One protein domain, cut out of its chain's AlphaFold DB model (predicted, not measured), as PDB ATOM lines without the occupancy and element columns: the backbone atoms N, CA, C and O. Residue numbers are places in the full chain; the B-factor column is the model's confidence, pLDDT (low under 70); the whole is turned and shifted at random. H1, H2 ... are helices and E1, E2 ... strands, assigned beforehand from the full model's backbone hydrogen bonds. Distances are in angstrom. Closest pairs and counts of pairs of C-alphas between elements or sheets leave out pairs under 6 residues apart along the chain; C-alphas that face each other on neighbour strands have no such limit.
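Overview. This is residues 2 to 82 of the 88 residues of an uncharacterized protein of Escherichia coli HVH 6 (3-8296502) (UniProt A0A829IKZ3). A small three-stranded sheet has H2 packed over one face, toward the E1 side, and no named helix on its other face; H1 bridges from H2 to H3, touching H2 with residues 3 to 10 and H3 with residues 13 to 17. H3 follows E3 and lengthens the domain, with residues 75 to 82 sticking out free of the body. The printed part has 81 residues, with three named helices and three named strands in the order H1, H2, E1, E2, E3, H3; the sheet runs E1, E2, E3, antiparallel throughout, and the class is mixed, helices and strands. It is only just compact, close to loose, with a radius of gyration of the C-alphas of 13.7 A, and its outline is elongated, 43 by 25 by 20 A.

Arrangement. The sheet is a meander, each strand the antiparallel neighbour of the one before: E1, residues 44 to 46, E2, residues 50 to 55, and E3, residues 60 to 65. E1 and E2 form a hairpin at 167 degrees, with N 45 and O 52 within hydrogen-bond range at 2.8 A. E2 and E3 form another at 163 degrees, with N 53 and O 62 at 2.9 A and N 64 and O 51 at 2.8 A. H2, residues 28 to 38, is on one face, making two layers, a helix layer and a sheet layer; its height over the sheet is 9.3 A. It lies over E1 and only just over E2, where 3 of its C-alphas fall, and runs slantwise to the strands, at 48 degrees to E1 on the local plane. Its closest C-alphas to E1 are those of Leu 32 and Tyr 45, 6.7 A apart. H1, residues 2 to 17, is not on the sheet. It touches H2 at a steep tilt of 60 degrees, opposite ways, the closest C-alphas being those of Ala 3 and Thr 29, 6.1 A apart. H3, residues 68 to 81, is not on the sheet either; its residues 70 to 73 touch H1, about perpendicular at 80 degrees, with the C-alphas of Leu 16 and Leu 70 closest at 6.4 A. H2 and H3 are apart. In H1, H2 and H3 every O i to N i+4 pair is within hydrogen-bond range.

Along the chain. E1, residues 44 to 46, is 6.6 A long; E2, residues 50 to 55, 16.0 A; and E3, residues 60 to 65, 16.6 A, ending at C-alpha 65 (15.608, 11.099, -38.082). H1, residues 2 to 17, begins at C-alpha 2 (17.558, 22.721, -51.441) and spans 23.2 A. H2, residues 28 to 38, spans 15.0 A. H3, residues 68 to 81, spans 20.1 A and ends at C-alpha 81 (8.428, 1.110, -56.651).

Size, cuts and confidence. The two C-alphas farthest apart are those of Gln 40 and Arg 80, at 43.9 A. The printed part has no cut and no long link; the link from H1 to H2, 10 residues, is short, and the other four are tight. Mean pLDDT of the printed part is 85.4, with values under 70 at residues 2 to 3, 25, 40 to 42 and 57 to 58.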
ATOM      1  N   GLN A   2      17.236  23.659 -52.549       56.38
ATOM      2  CA  GLN A   2      17.558  22.721 -51.441       56.38
ATOM      3  C   GLN A   2      16.568  22.793 -50.264       56.38
ATOM      4  O   GLN A   2      16.199  21.752 -49.733       56.38
ATOM      5  N   ALA A   3      16.082  23.995 -49.922       60.19
ATOM      6  CA  ALA A   3      15.003  24.206 -48.947       60.19
ATOM      7  C   ALA A   3      13.740  23.391 -49.272       60.19
ATOM      8  O   ALA A   3      13.129  22.796 -48.387       60.19
ATOM      9  N   ASP A   4      13.406  23.305 -50.563       76.38
ATOM     10  CA  ASP A   4      12.232  22.569 -51.032       76.38
ATOM     11  C   ASP A   4      12.338  21.080 -50.689       76.38
ATOM     12  O   ASP A   4      11.369  20.493 -50.232       76.38
ATOM     13  N   ARG A   5      13.539  20.491 -50.775       84.19
ATOM     14  CA  ARG A   5      13.755  19.065 -50.474       84.19
ATOM     15  C   ARG A   5      13.564  18.736 -48.996       84.19
ATOM     16  O   ARG A   5      13.018  17.684 -48.675       84.19
ATOM     17  N   LEU A   6      14.033  19.606 -48.099       85.62
ATOM     18  CA  LEU A   6      13.875  19.398 -46.659       85.62
ATOM     19  C   LEU A   6      12.411  19.582 -46.237       85.62
ATOM     20  O   LEU A   6      11.892  18.779 -45.465       85.62
ATOM     21  N   ALA A   7      11.730  20.582 -46.803       87.56
ATOM     22  CA  ALA A   7      10.296  20.762 -46.612       87.56
ATOM     23  C   ALA A   7       9.494  19.575 -47.176       87.56
ATOM     24  O   ALA A   7       8.589  19.082 -46.514       87.56
ATOM     25  N   ASP A   8       9.836  19.055 -48.359       88.94
ATOM     26  CA  ASP A   8       9.169  17.880 -48.935       88.94
ATOM     27  C   ASP A   8       9.339  16.632 -48.060       88.94
ATOM     28  O   ASP A   8       8.384  15.879 -47.859       88.94
ATOM     29  N   LEU A   9      10.526  16.438 -47.476       89.00
ATOM     30  CA  LEU A   9      10.784  15.360 -46.522       89.00
ATOM     31  C   LEU A   9       9.927  15.495 -45.257       89.00
ATOM     32  O   LEU A   9       9.317  14.519 -44.822       89.00
ATOM     33  N   GLU A  10       9.825  16.702 -44.699       90.75
ATOM     34  CA  GLU A  10       8.933  16.989 -43.573       90.75
ATOM     35  C   GLU A  10       7.469  16.677 -43.921       90.75
ATOM     36  O   GLU A  10       6.784  16.011 -43.140       90.75
ATOM     37  N   ARG A  11       6.989  17.092 -45.101       90.69
ATOM     38  CA  ARG A  11       5.618  16.809 -45.557       90.69
ATOM     39  C   ARG A  11       5.359  15.309 -45.694       90.69
ATOM     40  O   ARG A  11       4.312  14.837 -45.253       90.69
ATOM     41  N   MET A  12       6.305  14.552 -46.258       90.88
ATOM     42  CA  MET A  12       6.196  13.091 -46.371       90.88
ATOM     43  C   MET A  12       6.097  12.418 -44.997       90.88
ATOM     44  O   MET A  12       5.248  11.547 -44.800       90.88
ATOM     45  N   LEU A  13       6.906  12.843 -44.023       91.81
ATOM     46  CA  LEU A  13       6.829  12.306 -42.662       91.81
ATOM     47  C   LEU A  13       5.507  12.667 -41.972       91.81
ATOM     48  O   LEU A  13       4.919  11.812 -41.309       91.81
ATOM     49  N   HIS A  14       4.987  13.882 -42.172       92.00
ATOM     50  CA  HIS A  14       3.675  14.275 -41.648       92.00
ATOM     51  C   HIS A  14       2.557  13.394 -42.211       92.00
ATOM     52  O   HIS A  14       1.790  12.827 -41.431       92.00
ATOM     53  N   LEU A  15       2.544  13.181 -43.532       92.12
ATOM     54  CA  LEU A  15       1.605  12.285 -44.209       92.12
ATOM     55  C   LEU A  15       1.644  10.865 -43.637       92.12
ATOM     56  O   LEU A  15       0.605  10.304 -43.291       92.12
ATOM     57  N   LEU A  16       2.837  10.285 -43.489       91.94
ATOM     58  CA  LEU A  16       2.980   8.938 -42.938       91.94
ATOM     59  C   LEU A  16       2.590   8.876 -41.459       91.94
ATOM     60  O   LEU A  16       2.017   7.882 -41.020       91.94
ATOM     61  N   SER A  17       2.843   9.937 -40.697       90.94
ATOM     62  CA  SER A  17       2.456  10.023 -39.287       90.94
ATOM     63  C   SER A  17       0.966  10.308 -39.050       90.94
ATOM     64  O   SER A  17       0.532  10.269 -37.901       90.94
ATOM     65  N   GLY A  18       0.188  10.599 -40.100       91.19
ATOM     66  CA  GLY A  18      -1.223  10.987 -39.989       91.19
ATOM     67  C   GLY A  18      -1.443  12.401 -39.434       91.19
ATOM     68  O   GLY A  18      -2.557  12.736 -39.035       91.19
ATOM     69  N   LYS A  19      -0.395  13.228 -39.383       89.00
ATOM     70  CA  LYS A  19      -0.464  14.617 -38.919       89.00
ATOM     71  C   LYS A  19      -0.861  15.562 -40.054       89.00
ATOM     72  O   LYS A  19      -0.585  15.260 -41.217       89.00
ATOM     73  N   PRO A  20      -1.467  16.722 -39.741       88.62
ATOM     74  CA  PRO A  20      -1.684  17.757 -40.743       88.62
ATOM     75  C   PRO A  20      -0.349  18.179 -41.362       88.62
ATOM     76  O   PRO A  20       0.657  18.304 -40.665       88.62
ATOM     77  N   ILE A  21      -0.347  18.390 -42.674       86.56
ATOM     78  CA  ILE A  21       0.839  18.847 -43.398       86.56
ATOM     79  C   ILE A  21       1.131  20.296 -42.975       86.56
ATOM     80  O   ILE A  21       0.208  21.115 -43.010       86.56
ATOM     81  N   PRO A  22       2.376  20.635 -42.595       82.19
ATOM     82  CA  PRO A  22       2.724  22.003 -42.242       82.19
ATOM     83  C   PRO A  22       2.546  22.942 -43.442       82.19
ATOM     84  O   PRO A  22       2.940  22.632 -44.570       82.19
ATOM     85  N   ASP A  23       1.942  24.105 -43.185       77.44
ATOM     86  CA  ASP A  23       1.882  25.220 -44.133       77.44
ATOM     87  C   ASP A  23       3.314  25.684 -44.469       77.44
ATOM     88  O   ASP A  23       4.230  25.629 -43.647       77.44
ATOM     89  N   ASN A  24       3.496  26.207 -45.679       71.38
ATOM     90  CA  ASN A  24       4.706  26.876 -46.143       71.38
ATOM     91  C   ASN A  24       5.205  27.979 -45.197       71.38
ATOM     92  O   ASN A  24       6.367  28.346 -45.304       71.38
ATOM     93  N   ARG A  25       4.354  28.505 -44.304       66.94
ATOM     94  CA  ARG A  25       4.691  29.536 -43.308       66.94
ATOM     95  C   ARG A  25       5.351  29.022 -42.027       66.94
ATOM     96  O   ARG A  25       5.900  29.833 -41.293       66.94
ATOM     97  N   GLY A  26       5.285  27.722 -41.743       75.25
ATOM     98  CA  GLY A  26       5.805  27.134 -40.501       75.25
ATOM     99  C   GLY A  26       6.607  25.855 -40.719       75.25
ATOM    100  O   GLY A  26       6.750  25.060 -39.792       75.25
ATOM    101  N   ASN A  27       7.076  25.633 -41.949       82.44
ATOM    102  CA  ASN A  27       7.867  24.457 -42.282       82.44
ATOM    103  C   ASN A  27       9.255  24.502 -41.629       82.44
ATOM    104  O   ASN A  27       9.754  25.548 -41.201       82.44
ATOM    105  N   ILE A  28       9.901  23.347 -41.610       86.19
ATOM    106  CA  ILE A  28      11.215  23.138 -41.008       86.19
ATOM    107  C   ILE A  28      12.295  24.099 -41.504       86.19
ATOM    108  O   ILE A  28      13.185  24.456 -40.738       86.19
ATOM    109  N   THR A  29      12.234  24.553 -42.758       86.12
ATOM    110  CA  THR A  29      13.243  25.473 -43.297       86.12
ATOM    111  C   THR A  29      13.167  26.830 -42.601       86.12
ATOM    112  O   THR A  29      14.205  27.371 -42.232       86.12
ATOM    113  N   ILE A  30      11.956  27.356 -42.392       85.94
ATOM    114  CA  ILE A  30      11.744  28.631 -41.692       85.94
ATOM    115  C   ILE A  30      12.171  28.490 -40.231       85.94
ATOM    116  O   ILE A  30      12.980  29.275 -39.747       85.94
ATOM    117  N   ASN A  31      11.717  27.426 -39.563       87.12
ATOM    118  CA  ASN A  31      12.051  27.182 -38.160       87.12
ATOM    119  C   ASN A  31      13.565  27.019 -37.943       87.12
ATOM    120  O   ASN A  31      14.102  27.449 -36.921       87.12
ATOM    121  N   LEU A  32      14.263  26.393 -38.897       86.00
ATOM    122  CA  LEU A  32      15.712  26.233 -38.861       86.00
ATOM    123  C   LEU A  32      16.437  27.566 -39.077       86.00
ATOM    124  O   LEU A  32      17.400  27.834 -38.361       86.00
ATOM    125  N   ASP A  33      15.995  28.398 -40.023       86.19
ATOM    126  CA  ASP A  33      16.606  29.711 -40.267       86.19
ATOM    127  C   ASP A  33      16.429  30.640 -39.058       86.19
ATOM    128  O   ASP A  33      17.409  31.186 -38.545       86.19
ATOM    129  N   ASP A  34      15.217  30.699 -38.500       86.88
ATOM    130  CA  ASP A  34      14.919  31.441 -37.270       86.88
ATOM    131  C   ASP A  34      15.784  30.955 -36.094       86.88
ATOM    132  O   ASP A  34      16.303  31.746 -35.295       86.88
ATOM    133  N   HIS A  35      16.004  29.641 -35.986       86.00
ATOM    134  CA  HIS A  35      16.875  29.067 -34.963       86.00
ATOM    135  C   HIS A  35      18.348  29.459 -35.158       86.00
ATOM    136  O   HIS A  35      19.028  29.821 -34.195       86.00
ATOM    137  N   ILE A  36      18.851  29.421 -36.396       84.12
ATOM    138  CA  ILE A  36      20.228  29.809 -36.729       84.12
ATOM    139  C   ILE A  36      20.473  31.285 -36.391       84.12
ATOM    140  O   ILE A  36      21.535  31.621 -35.859       84.12
ATOM    141  N   GLN A  37      19.501  32.154 -36.681       83.25
ATOM    142  CA  GLN A  37      19.583  33.587 -36.399       83.25
ATOM    143  C   GLN A  37      19.488  33.892 -34.897       83.25
ATOM    144  O   GLN A  37      20.248  34.718 -34.384       83.25
ATOM    145  N   SER A  38      18.588  33.215 -34.178       82.69
ATOM    146  CA  SER A  38      18.348  33.463 -32.749       82.69
ATOM    147  C   SER A  38      19.434  32.889 -31.839       82.69
ATOM    148  O   SER A  38      19.749  33.476 -30.803       82.69
ATOM    149  N   VAL A  39      20.046  31.762 -32.209       73.06
ATOM    150  CA  VAL A  39      21.006  31.066 -31.353       73.06
ATOM    151  C   VAL A  39      22.425  31.249 -31.881       73.06
ATOM    152  O   VAL A  39      23.015  30.361 -32.502       73.06
ATOM    153  N   GLN A  40      23.017  32.411 -31.584       63.97
ATOM    154  CA  GLN A  40      24.414  32.722 -31.898       63.97
ATOM    155  C   GLN A  40      25.381  31.746 -31.195       63.97
ATOM    156  O   GLN A  40      25.892  32.015 -30.115       63.97
ATOM    157  N   GLY A  41      25.659  30.597 -31.819       63.59
ATOM    158  CA  GLY A  41      26.711  29.669 -31.383       63.59
ATOM    159  C   GLY A  41      26.290  28.223 -31.117       63.59
ATOM    160  O   GLY A  41      27.177  27.380 -30.999       63.59
ATOM    161  N   LYS A  42      24.992  27.883 -31.092       65.25
ATOM    162  CA  LYS A  42      24.588  26.465 -31.140       65.25
ATOM    163  C   LYS A  42      24.513  26.049 -32.605       65.25
ATOM    164  O   LYS A  42      23.965  26.768 -33.423       65.25
ATOM    165  N   GLY A  43      25.142  24.928 -32.946       83.00
ATOM    166  CA  GLY A  43      25.125  24.339 -34.291       83.00
ATOM    167  C   GLY A  43      24.136  23.183 -34.400       83.00
ATOM    168  O   GLY A  43      24.447  22.193 -35.057       83.00
ATOM    169  N   ARG A  44      23.034  23.223 -33.639       88.12
ATOM    170  CA  ARG A  44      22.097  22.102 -33.496       88.12
ATOM    171  C   ARG A  44      20.672  22.597 -33.268       88.12
ATOM    172  O   ARG A  44      20.400  23.162 -32.215       88.12
ATOM    173  N   TYR A  45      19.800  22.276 -34.212       89.88
ATOM    174  CA  TYR A  45      18.347  22.360 -34.119       89.88
ATOM    175  C   TYR A  45      17.771  20.977 -33.798       89.88
ATOM    176  O   TYR A  45      18.322  19.954 -34.221       89.88
ATOM    177  N   GLU A  46      16.679  20.931 -33.045       91.25
ATOM    178  CA  GLU A  46      15.984  19.692 -32.714       91.25
ATOM    179  C   GLU A  46      14.485  19.949 -32.554       91.25
ATOM    180  O   GLU A  46      14.088  20.862 -31.831       91.25
ATOM    181  N   ASP A  47      13.677  19.110 -33.196       89.38
ATOM    182  CA  ASP A  47      12.222  19.083 -33.060       89.38
ATOM    183  C   ASP A  47      11.728  17.641 -32.814       89.38
ATOM    184  O   ASP A  47      12.459  16.793 -32.287       89.38
ATOM    185  N   GLU A  48      10.467  17.351 -33.132       89.19
ATOM    186  CA  GLU A  48       9.886  16.012 -33.003       89.19
ATOM    187  C   GLU A  48      10.421  15.001 -34.034       89.19
ATOM    188  O   GLU A  48      10.566  13.821 -33.712       89.19
ATOM    189  N   MET A  49      10.702  15.439 -35.260       89.12
ATOM    190  CA  MET A  49      10.989  14.586 -36.415       89.12
ATOM    191  C   MET A  49      12.493  14.497 -36.714       89.12
ATOM    192  O   MET A  49      12.973  13.451 -37.167       89.12
ATOM    193  N   PHE A  50      13.249  15.555 -36.418       92.00
ATOM    194  CA  PHE A  50      14.624  15.745 -36.849       92.00
ATOM    195  C   PHE A  50      15.541  16.266 -35.739       92.00
ATOM    196  O   PHE A  50      15.174  17.070 -34.881       92.00
ATOM    197  N   ILE A  51      16.806  15.859 -35.828       93.00
ATOM    198  CA  ILE A  51      17.941  16.562 -35.230       93.00
ATOM    199  C   ILE A  51      18.793  17.070 -36.384       93.00
ATOM    200  O   ILE A  51      19.294  16.273 -37.177       93.00
ATOM    201  N   ILE A  52      18.979  18.383 -36.477       91.88
ATOM    202  CA  ILE A  52      19.771  19.008 -37.536       91.88
ATOM    203  C   ILE A  52      21.011  19.638 -36.920       91.88
ATOM    204  O   ILE A  52      20.936  20.650 -36.227       91.88
ATOM    205  N   LYS A  53      22.177  19.052 -37.194       91.44
ATOM    206  CA  LYS A  53      23.476  19.622 -36.832       91.44
ATOM    207  C   LYS A  53      24.053  20.366 -38.030       91.44
ATOM    208  O   LYS A  53      24.410  19.725 -39.012       91.44
ATOM    209  N   TYR A  54      24.172  21.685 -37.947       87.00
ATOM    210  CA  TYR A  54      24.635  22.543 -39.041       87.00
ATOM    211  C   TYR A  54      26.005  23.161 -38.751       87.00
ATOM    212  O   TYR A  54      26.361  23.440 -37.602       87.00
ATOM    213  N   PHE A  55      26.791  23.384 -39.806       82.44
ATOM    214  CA  PHE A  55      28.172  23.852 -39.708       82.44
ATOM    215  C   PHE A  55      28.342  25.189 -40.433       82.44
ATOM    216  O   PHE A  55      28.076  25.307 -41.627       82.44
ATOM    217  N   LYS A  56      28.854  26.204 -39.721       70.12
ATOM    218  CA  LYS A  56      29.052  27.564 -40.266       70.12
ATOM    219  C   LYS A  56      30.014  27.617 -41.463       70.12
ATOM    220  O   LYS A  56      29.959  28.554 -42.250       70.12
ATOM    221  N   LYS A  57      30.906  26.632 -41.604       67.88
ATOM    222  CA  LYS A  57      31.887  26.558 -42.692       67.88
ATOM    223  C   LYS A  57      31.373  25.600 -43.771       67.88
ATOM    224  O   LYS A  57      31.530  24.394 -43.633       67.88
ATOM    225  N   GLY A  58      30.762  26.146 -44.825       65.19
ATOM    226  CA  GLY A  58      30.404  25.396 -46.039       65.19
ATOM    227  C   GLY A  58      28.918  25.097 -46.265       65.19
ATOM    228  O   GLY A  58      28.612  24.391 -47.217       65.19
ATOM    229  N   GLY A  59      28.000  25.615 -45.437       74.44
ATOM    230  CA  GLY A  59      26.552  25.447 -45.654       74.44
ATOM    231  C   GLY A  59      26.078  23.992 -45.575       74.44
ATOM    232  O   GLY A  59      25.113  23.619 -46.233       74.44
ATOM    233  N   SER A  60      26.781  23.157 -44.808       83.25
ATOM    234  CA  SER A  60      26.461  21.744 -44.640       83.25
ATOM    235  C   SER A  60      25.692  21.496 -43.346       83.25
ATOM    236  O   SER A  60      25.872  22.187 -42.335       83.25
ATOM    237  N   ALA A  61      24.847  20.468 -43.370       87.31
ATOM    238  CA  ALA A  61      24.138  19.987 -42.199       87.31
ATOM    239  C   ALA A  61      23.995  18.463 -42.234       87.31
ATOM    240  O   ALA A  61      23.862  17.862 -43.298       87.31
ATOM    241  N   HIS A  62      24.003  17.852 -41.053       90.56
ATOM    242  CA  HIS A  62      23.602  16.467 -40.853       90.56
ATOM    243  C   HIS A  62      22.197  16.438 -40.273       90.56
ATOM    244  O   HIS A  62      21.936  17.086 -39.260       90.56
ATOM    245  N   ILE A  63      21.323  15.657 -40.900       90.75
ATOM    246  CA  ILE A  63      19.952  15.427 -40.452       90.75
ATOM    247  C   ILE A  63      19.893  14.014 -39.881       90.75
ATOM    248  O   ILE A  63      20.289  13.057 -40.541       90.75
ATOM    249  N   THR A  64      19.421  13.882 -38.648       93.81
ATOM    250  CA  THR A  64      19.121  12.595 -38.014       93.81
ATOM    251  C   THR A  64      17.618  12.486 -37.824       93.81
ATOM    252  O   THR A  64      17.005  13.399 -37.274       93.81
ATOM    253  N   PHE A  65      17.029  11.377 -38.264       93.25
ATOM    254  CA  PHE A  65      15.608  11.099 -38.082       93.25
ATOM    255  C   PHE A  65      15.340  10.566 -36.677       93.25
ATOM    256  O   PHE A  65      16.033   9.663 -36.214       93.25
ATOM    257  N   LYS A  66      14.317  11.103 -36.008       94.19
ATOM    258  CA  LYS A  66      13.898  10.649 -34.669       94.19
ATOM    259  C   LYS A  66      12.815   9.569 -34.715       94.19
ATOM    260  O   LYS A  66      12.672   8.807 -33.766       94.19
ATOM    261  N   ARG A  67      12.066   9.511 -35.817       93.62
ATOM    262  CA  ARG A  67      10.903   8.637 -36.037       93.62
ATOM    263  C   ARG A  67      11.259   7.532 -37.030       93.62
ATOM    264  O   ARG A  67      10.882   7.599 -38.200       93.62
ATOM    265  N   LEU A  68      12.072   6.570 -36.589       92.88
ATOM    266  CA  LEU A  68      12.608   5.508 -37.454       92.88
ATOM    267  C   LEU A  68      11.504   4.642 -38.068       92.88
ATOM    268  O   LEU A  68      11.621   4.237 -39.217       92.88
ATOM    269  N   GLU A  69      10.377   4.479 -37.376       93.75
ATOM    270  CA  GLU A  69       9.220   3.748 -37.888       93.75
ATOM    271  C   GLU A  69       8.605   4.397 -39.140       93.75
ATOM    272  O   GLU A  69       8.010   3.721 -39.979       93.75
ATOM    273  N   LEU A  70       8.744   5.718 -39.300       93.38
ATOM    274  CA  LEU A  70       8.326   6.407 -40.522       93.38
ATOM    275  C   LEU A  70       9.336   6.192 -41.652       93.38
ATOM    276  O   LEU A  70       8.936   6.135 -42.812       93.38
ATOM    277  N   ILE A  71      10.620   6.040 -41.321       92.56
ATOM    278  CA  ILE A  71      11.683   5.750 -42.289       92.56
ATOM    279  C   ILE A  71      11.531   4.341 -42.843       92.56
ATOM    280  O   ILE A  71      11.612   4.170 -44.056       92.56
ATOM    281  N   ASP A  72      11.205   3.364 -42.000       93.00
ATOM    282  CA  ASP A  72      10.907   2.001 -42.448       93.00
ATOM    283  C   ASP A  72       9.745   1.993 -43.449       93.00
ATOM    284  O   ASP A  72       9.840   1.400 -44.521       93.00
ATOM    285  N   ARG A  73       8.683   2.765 -43.182       93.50
ATOM    286  CA  ARG A  73       7.554   2.907 -44.116       93.50
ATOM    287  C   ARG A  73       7.936   3.591 -45.427       93.50
ATOM    288  O   ARG A  73       7.406   3.224 -46.474       93.50
ATOM    289  N   ILE A  74       8.826   4.585 -45.392       92.31
ATOM    290  CA  ILE A  74       9.375   5.191 -46.615       92.31
ATOM    291  C   ILE A  74      10.165   4.140 -47.394       92.31
ATOM    292  O   ILE A  74       9.953   3.995 -48.596       92.31
ATOM    293  N   ASN A  75      11.028   3.382 -46.720       91.62
ATOM    294  CA  ASN A  75      11.830   2.335 -47.340       91.62
ATOM    295  C   ASN A  75      10.948   1.251 -47.969       91.62
ATOM    296  O   ASN A  75      11.207   0.861 -49.101       91.62
ATOM    297  N   ASP A  76       9.853   0.849 -47.322       91.88
ATOM    298  CA  ASP A  76       8.874  -0.080 -47.899       91.88
ATOM    299  C   ASP A  76       8.235   0.467 -49.184       91.88
ATOM    300  O   ASP A  76       8.032  -0.269 -50.153       91.88
ATOM    301  N   ILE A  77       7.911   1.766 -49.222       91.75
ATOM    302  CA  ILE A  77       7.380   2.423 -50.426       91.75
ATOM    303  C   ILE A  77       8.445   2.434 -51.526       91.75
ATOM    304  O   ILE A  77       8.136   2.091 -52.669       91.75
ATOM    305  N   ILE A  78       9.688   2.792 -51.195       90.75
ATOM    306  CA  ILE A  78      10.803   2.820 -52.146       90.75
ATOM    307  C   ILE A  78      11.065   1.415 -52.690       90.75
ATOM    308  O   ILE A  78      11.119   1.257 -53.902       90.75
ATOM    309  N   ALA A  79      11.143   0.390 -51.839       91.50
ATOM    310  CA  ALA A  79      11.374  -0.996 -52.242       91.50
ATOM    311  C   ALA A  79      10.308  -1.505 -53.225       91.50
ATOM    312  O   ALA A  79      10.626  -2.207 -54.182       91.50
ATOM    313  N   ARG A  80       9.039  -1.126 -53.022       91.12
ATOM    314  CA  ARG A  80       7.933  -1.531 -53.905       91.12
ATOM    315  C   ARG A  80       8.004  -0.896 -55.292       91.12
ATOM    316  O   ARG A  80       7.640  -1.549 -56.264       91.12
ATOM    317  N   HIS A  81       8.425   0.363 -55.385       91.12
ATOM    318  CA  HIS A  81       8.428   1.110 -56.651       91.12
ATOM    319  C   HIS A  81       9.793   1.098 -57.351       91.12
ATOM    320  O   HIS A  81       9.867   1.246 -58.569       91.12
ATOM    321  N   PHE A  82      10.868   0.887 -56.590       90.88
ATOM    322  CA  PHE A  82      12.257   0.903 -57.037       90.88
ATOM    323  C   PHE A  82      13.049  -0.258 -56.401       90.88
ATOM    324  O   PHE A  82      13.899  -0.032 -55.533       90.88
TER     325      PHE A  82